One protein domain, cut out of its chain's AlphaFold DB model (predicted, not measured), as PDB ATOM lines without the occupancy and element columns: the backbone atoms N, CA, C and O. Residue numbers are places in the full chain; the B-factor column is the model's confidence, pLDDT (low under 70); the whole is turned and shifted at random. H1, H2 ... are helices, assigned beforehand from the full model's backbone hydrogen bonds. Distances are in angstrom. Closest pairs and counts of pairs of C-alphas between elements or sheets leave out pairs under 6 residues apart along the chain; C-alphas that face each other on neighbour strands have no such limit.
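This is residues 21 to 68 of the 68 residues of an uncharacterized protein of Synechococcus sp. SAT82 (UniProt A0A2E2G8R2). Three short helices form a small cluster: H1 sits at the corner of a triangle of helix centres, H2 packs on it, and H3 crosses it nearly at a right angle. A looping stretch without a named helix, residues 21 to 33, leads in from one end of the long axis, and the last residues, 64 to 68, lie near the other end. The printed part has 48 residues with three named helices, in the order H1, H2, H3, and no named strand; the class is all helix, with 21 residues, under half, in named elements. The whole is compact, with a radius of gyration of the C-alphas of 10.2 A, yet elongated in outline, spanning 32 by 17 by 15 A.

Go past residues 21 to 33 to H1, residues 34 to 42. It touches H2, residues 47 to 51, where the closest C-alphas, of Phe 41 and Val 48, are 6.3 A apart. H1 also touches H3, residues 57 to 63, about perpendicular at 88 degrees; their closest C-alphas, of Cys 38 and Cys 60, are 5.3 A apart. H2 and H3 are close but not clearly touching, with the C-alphas of Glu 49 and Phe 57 closest at 7.3 A. In H1 and H2 every O i to N i+4 pair is within hydrogen-bond range; in H3, 2 of 3 are.

Find C-alpha 34 at (-35.649, 20.926, 6.148); from there H1 runs 12.2 A to C-alpha 42. H2 goes 6.4 A from C-alpha 47 at (-30.978, 18.288, -7.433) to C-alpha 51. H3 goes 9.9 A from C-alpha 57 to C-alpha 63 at (-45.129, 27.303, 3.456).

Look for the two C-alphas farthest apart at Asp 25 and Glu 66, 32.3 A. The links H1 to H2 and H2 to H3 are tight, and the printed part has no cut. Mean pLDDT of the printed part is 76.9; it is under 70 in residues 21 to 26 and 63 to 68.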
ATOM      1  N   ALA A  21     -34.099   7.645   6.359       51.88
ATOM      2  CA  ALA A  21     -32.789   8.201   6.638       51.88
ATOM      3  C   ALA A  21     -32.351   9.028   5.423       51.88
ATOM      4  O   ALA A  21     -32.405   8.515   4.304       51.88
ATOM      5  N   GLN A  22     -31.942  10.282   5.646       59.12
ATOM      6  CA  GLN A  22     -31.149  11.014   4.660       59.12
ATOM      7  C   GLN A  22     -30.008  10.103   4.207       59.12
ATOM      8  O   GLN A  22     -29.436   9.358   5.014       59.12
ATOM      9  N   LEU A  23     -29.729  10.102   2.906       58.56
ATOM     10  CA  LEU A  23     -28.513   9.476   2.413       58.56
ATOM     11  C   LEU A  23     -27.370  10.360   2.920       58.56
ATOM     12  O   LEU A  23     -27.220  11.468   2.446       58.56
ATOM     13  N   ASP A  24     -26.647   9.909   3.944       63.19
ATOM     14  CA  ASP A  24     -25.366  10.499   4.351       63.19
ATOM     15  C   ASP A  24     -24.285   9.841   3.482       63.19
ATOM     16  O   ASP A  24     -23.617   8.885   3.896       63.19
ATOM     17  N   ASP A  25     -24.244  10.228   2.205       69.81
ATOM     18  CA  ASP A  25     -23.314   9.691   1.206       69.81
ATOM     19  C   ASP A  25     -22.124  10.627   0.916       69.81
ATOM     20  O   ASP A  25     -21.239  10.297   0.116       69.81
ATOM     21  N   GLY A  26     -22.038  11.738   1.652       69.81
ATOM     22  CA  GLY A  26     -21.100  12.834   1.445       69.81
ATOM     23  C   GLY A  26     -21.611  13.894   0.464       69.81
ATOM     24  O   GLY A  26     -20.799  14.698  -0.014       69.81
ATOM     25  N   GLY A  27     -22.905  13.877   0.148       73.38
ATOM     26  CA  GLY A  27     -23.606  14.832  -0.694       73.38
ATOM     27  C   GLY A  27     -23.590  16.249  -0.124       73.38
ATOM     28  O   GLY A  27     -23.384  16.500   1.069       73.38
ATOM     29  N   ILE A  28     -23.783  17.229  -1.005       81.12
ATOM     30  CA  ILE A  28     -23.794  18.651  -0.626       81.12
ATOM     31  C   ILE A  28     -25.009  19.013   0.238       81.12
ATOM     32  O   ILE A  28     -24.956  20.009   0.963       81.12
ATOM     33  N   TYR A  29     -26.060  18.189   0.201       82.62
ATOM     34  CA  TYR A  29     -27.309  18.401   0.929       82.62
ATOM     35  C   TYR A  29     -27.436  17.548   2.202       82.62
ATOM     36  O   TYR A  29     -28.395  17.720   2.948       82.62
ATOM     37  N   ASP A  30     -26.468  16.683   2.516       76.88
ATOM     38  CA  ASP A  30     -26.529  15.756   3.664       76.88
ATOM     39  C   ASP A  30     -26.670  16.467   5.015       76.88
ATOM     40  O   ASP A  30     -27.191  15.914   5.980       76.88
ATOM     41  N   ASN A  31     -26.197  17.713   5.083       81.69
ATOM     42  CA  ASN A  31     -26.253  18.546   6.283       81.69
ATOM     43  C   ASN A  31     -27.367  19.597   6.231       81.69
ATOM     44  O   ASN A  31     -27.427  20.444   7.122       81.69
ATOM     45  N   TYR A  32     -28.207  19.582   5.193       83.38
ATOM     46  CA  TYR A  32     -29.297  20.537   5.087       83.38
ATOM     47  C   TYR A  32     -30.379  20.203   6.102       83.38
ATOM     48  O   TYR A  32     -30.836  19.064   6.232       83.38
ATOM     49  N   THR A  33     -30.809  21.243   6.801       84.69
ATOM     50  CA  THR A  33     -32.084  21.247   7.509       84.69
ATOM     51  C   THR A  33     -33.243  21.269   6.514       84.69
ATOM     52  O   THR A  33     -33.084  21.681   5.363       84.69
ATOM     53  N   ASP A  34     -34.435  20.886   6.971       80.75
ATOM     54  CA  ASP A  34     -35.649  20.926   6.148       80.75
ATOM     55  C   ASP A  34     -35.893  22.322   5.542       80.75
ATOM     56  O   ASP A  34     -36.284  22.440   4.382       80.75
ATOM     57  N   ASP A  35     -35.592  23.388   6.294       83.06
ATOM     58  CA  ASP A  35     -35.723  24.770   5.823       83.06
ATOM     59  C   ASP A  35     -34.701  25.106   4.718       83.06
ATOM     60  O   ASP A  35     -35.056  25.741   3.724       83.06
ATOM     61  N   GLU A  36     -33.444  24.669   4.853       86.25
ATOM     62  CA  GLU A  36     -32.396  24.880   3.840       86.25
ATOM     63  C   GLU A  36     -32.691  24.110   2.550       86.25
ATOM     64  O   GLU A  36     -32.514  24.643   1.452       86.25
ATOM     65  N   ALA A  37     -33.200  22.885   2.678       86.88
ATOM     66  CA  ALA A  37     -33.656  22.079   1.556       86.88
ATOM     67  C   ALA A  37     -34.835  22.732   0.831       86.88
ATOM     68  O   ALA A  37     -34.785  22.905  -0.388       86.88
ATOM     69  N   CYS A  38     -35.860  23.157   1.576       86.19
ATOM     70  CA  CYS A  38     -36.992  23.886   1.013       86.19
ATOM     71  C   CYS A  38     -36.541  25.150   0.284       86.19
ATOM     72  O   CYS A  38     -37.024  25.435  -0.809       86.19
ATOM     73  N   GLN A  39     -35.613  25.908   0.865       86.12
ATOM     74  CA  GLN A  39     -35.133  27.130   0.239       86.12
ATOM     75  C   GLN A  39     -34.340  26.854  -1.045       86.12
ATOM     76  O   GLN A  39     -34.553  27.553  -2.032       86.12
ATOM     77  N   ALA A  40     -33.491  25.824  -1.070       88.00
ATOM     78  CA  ALA A  40     -32.777  25.418  -2.281       88.00
ATOM     79  C   ALA A  40     -33.737  24.983  -3.399       88.00
ATOM     80  O   ALA A  40     -33.594  25.427  -4.538       88.00
ATOM     81  N   PHE A  41     -34.767  24.205  -3.058       88.12
ATOM     82  CA  PHE A  41     -35.825  23.813  -3.990       88.12
ATOM     83  C   PHE A  41     -36.573  25.035  -4.549       88.12
ATOM     84  O   PHE A  41     -36.707  25.182  -5.762       88.12
ATOM     85  N   LEU A  42     -36.987  25.967  -3.684       86.38
ATOM     86  CA  LEU A  42     -37.681  27.202  -4.082       86.38
ATOM     87  C   LEU A  42     -36.802  28.163  -4.894       86.38
ATOM     88  O   LEU A  42     -37.313  28.950  -5.690       86.38
ATOM     89  N   ASP A  43     -35.485  28.119  -4.699       88.12
ATOM     90  CA  ASP A  43     -34.521  28.877  -5.496       88.12
ATOM     91  C   ASP A  43     -34.188  28.170  -6.838       88.12
ATOM     92  O   ASP A  43     -33.439  28.719  -7.652       88.12
ATOM     93  N   GLY A  44     -34.802  27.009  -7.114       84.69
ATOM     94  CA  GLY A  44     -34.759  26.291  -8.393       84.69
ATOM     95  C   GLY A  44     -33.719  25.170  -8.485       84.69
ATOM     96  O   GLY A  44     -33.379  24.749  -9.592       84.69
ATOM     97  N   ASP A  45     -33.180  24.708  -7.357       86.88
ATOM     98  CA  ASP A  45     -32.221  23.604  -7.315       86.88
ATOM     99  C   ASP A  45     -32.934  22.242  -7.300       86.88
ATOM    100  O   ASP A  45     -33.169  21.652  -6.252       86.88
ATOM    101  N   GLU A  46     -33.273  21.721  -8.481       81.38
ATOM    102  CA  GLU A  46     -33.961  20.426  -8.650       81.38
ATOM    103  C   GLU A  46     -33.125  19.211  -8.182       81.38
ATOM    104  O   GLU A  46     -33.645  18.096  -8.070       81.38
ATOM    105  N   ALA A  47     -31.818  19.378  -7.933       84.44
ATOM    106  CA  ALA A  47     -30.978  18.288  -7.433       84.44
ATOM    107  C   ALA A  47     -31.300  17.949  -5.968       84.44
ATOM    108  O   ALA A  47     -31.203  16.785  -5.573       84.44
ATOM    109  N   VAL A  48     -31.783  18.928  -5.194       85.50
ATOM    110  CA  VAL A  48     -32.156  18.724  -3.789       85.50
ATOM    111  C   VAL A  48     -33.328  17.747  -3.640       85.50
ATOM    112  O   VAL A  48     -33.340  16.947  -2.710       85.50
ATOM    113  N   GLU A  49     -34.266  17.724  -4.594       80.94
ATOM    114  CA  GLU A  49     -35.390  16.773  -4.617       80.94
ATOM    115  C   GLU A  49     -34.942  15.330  -4.871       80.94
ATOM    116  O   GLU A  49     -35.587  14.377  -4.427       80.94
ATOM    117  N   GLN A  50     -33.841  15.157  -5.604       81.06
ATOM    118  CA  GLN A  50     -33.307  13.838  -5.941       81.06
ATOM    119  C   GLN A  50     -32.481  13.254  -4.791       81.06
ATOM    120  O   GLN A  50     -32.505  12.039  -4.587       81.06
ATOM    121  N   GLU A  51     -31.781  14.104  -4.040       79.88
ATOM    122  CA  GLU A  51     -30.918  13.689  -2.929       79.88
ATOM    123  C   GLU A  51     -31.679  13.610  -1.590       79.88
ATOM    124  O   GLU A  51     -31.475  12.669  -0.818       79.88
ATOM    125  N   LEU A  52     -32.637  14.512  -1.335       80.94
ATOM    126  CA  LEU A  52     -33.400  14.587  -0.078       80.94
ATOM    127  C   LEU A  52     -34.819  14.016  -0.194       80.94
ATOM    128  O   LEU A  52     -35.823  14.660   0.093       80.94
ATOM    129  N   TRP A  53     -34.902  12.735  -0.536       76.88
ATOM    130  CA  TRP A  53     -36.145  11.950  -0.621       76.88
ATOM    131  C   TRP A  53     -36.915  11.782   0.709       76.88
ATOM    132  O   TRP A  53     -37.990  11.169   0.736       76.88
ATOM    133  N   ASN A  54     -36.344  12.243   1.825       74.62
ATOM    134  CA  ASN A  54     -36.960  12.253   3.152       74.62
ATOM    135  C   ASN A  54     -37.783  13.520   3.433       74.62
ATOM    136  O   ASN A  54     -38.498  13.539   4.436       74.62
ATOM    137  N   ILE A  55     -37.680  14.541   2.582       77.88
ATOM    138  CA  ILE A  55     -38.403  15.809   2.697       77.88
ATOM    139  C   ILE A  55     -39.547  15.817   1.682       77.88
ATOM    140  O   ILE A  55     -39.373  15.429   0.526       77.88
ATOM    141  N   ASP A  56     -40.729  16.250   2.114       83.00
ATOM    142  CA  ASP A  56     -41.848  16.503   1.210       83.00
ATOM    143  C   ASP A  56     -41.790  17.953   0.716       83.00
ATOM    144  O   ASP A  56     -42.195  18.886   1.408       83.00
ATOM    145  N   PHE A  57     -41.270  18.154  -0.496       83.00
ATOM    146  CA  PHE A  57     -41.115  19.492  -1.073       83.00
ATOM    147  C   PHE A  57     -42.443  20.176  -1.425       83.00
ATOM    148  O   PHE A  57     -42.470  21.391  -1.638       83.00
ATOM    149  N   SER A  58     -43.564  19.443  -1.428       82.06
ATOM    150  CA  SER A  58     -44.881  20.066  -1.590       82.06
ATOM    151  C   SER A  58     -45.241  20.962  -0.397       82.06
ATOM    152  O   SER A  58     -45.790  22.047  -0.600       82.06
ATOM    153  N   ASP A  59     -44.800  20.603   0.814       78.00
ATOM    154  CA  ASP A  59     -44.960  21.433   2.015       78.00
ATOM    155  C   ASP A  59     -44.151  22.739   1.922       78.00
ATOM    156  O   ASP A  59     -44.539  23.761   2.498       78.00
ATOM    157  N   CYS A  60     -43.042  22.747   1.172       81.38
ATOM    158  CA  CYS A  60     -42.248  23.954   0.939       81.38
ATOM    159  C   CYS A  60     -43.033  24.991   0.115       81.38
ATOM    160  O   CYS A  60     -42.965  26.186   0.414       81.38
ATOM    161  N   LEU A  61     -43.812  24.544  -0.879       77.44
ATOM    162  CA  LEU A  61     -44.673  25.413  -1.696       77.44
ATOM    163  C   LEU A  61     -45.833  25.990  -0.876       77.44
ATOM    164  O   LEU A  61     -46.155  27.171  -1.008       77.44
ATOM    165  N   ASP A  62     -46.422  25.181   0.008       73.44
ATOM    166  CA  ASP A  62     -47.499  25.621   0.900       73.44
ATOM    167  C   ASP A  62     -46.999  26.598   1.981       73.44
ATOM    168  O   ASP A  62     -47.725  27.512   2.392       73.44
ATOM    169  N   ARG A  63     -45.750  26.438   2.440       67.69
ATOM    170  CA  ARG A  63     -45.129  27.303   3.456       67.69
ATOM    171  C   ARG A  63     -44.604  28.627   2.887       67.69
ATOM    172  O   ARG A  63     -44.662  29.631   3.599       67.69
ATOM    173  N   TRP A  64     -44.151  28.656   1.631       68.62
ATOM    174  CA  TRP A  64     -43.631  29.857   0.959       68.62
ATOM    175  C   TRP A  64     -44.303  30.116  -0.401       68.62
ATOM    176  O   TRP A  64     -43.660  30.042  -1.452       68.62
ATOM    177  N   PRO A  65     -45.584  30.527  -0.406       59.97
ATOM    178  CA  PRO A  65     -46.353  30.743  -1.637       59.97
ATOM    179  C   PRO A  65     -45.853  31.916  -2.498       59.97
ATOM    180  O   PRO A  65     -46.350  32.141  -3.593       59.97
ATOM    181  N   GLU A  66     -44.907  32.711  -2.001       60.00
ATOM    182  CA  GLU A  66     -44.331  33.867  -2.698       60.00
ATOM    183  C   GLU A  66     -43.151  33.516  -3.620       60.00
ATOM    184  O   GLU A  66     -42.627  34.397  -4.308       60.00
ATOM    185  N   LYS A  67     -42.724  32.247  -3.617       53.22
ATOM    186  CA  LYS A  67     -41.536  31.747  -4.321       53.22
ATOM    187  C   LYS A  67     -41.829  30.692  -5.404       53.22
ATOM    188  O   LYS A  67     -40.937  30.455  -6.213       53.22
ATOM    189  N   GLY A  68     -43.024  30.091  -5.426       51.22
ATOM    190  CA  GLY A  68     -43.473  29.114  -6.438       51.22
ATOM    191  C   GLY A  68     -44.305  29.734  -7.556       51.22
ATOM    192  O   GLY A  68     -44.279  29.182  -8.678       51.22
TER     193      GLY A  68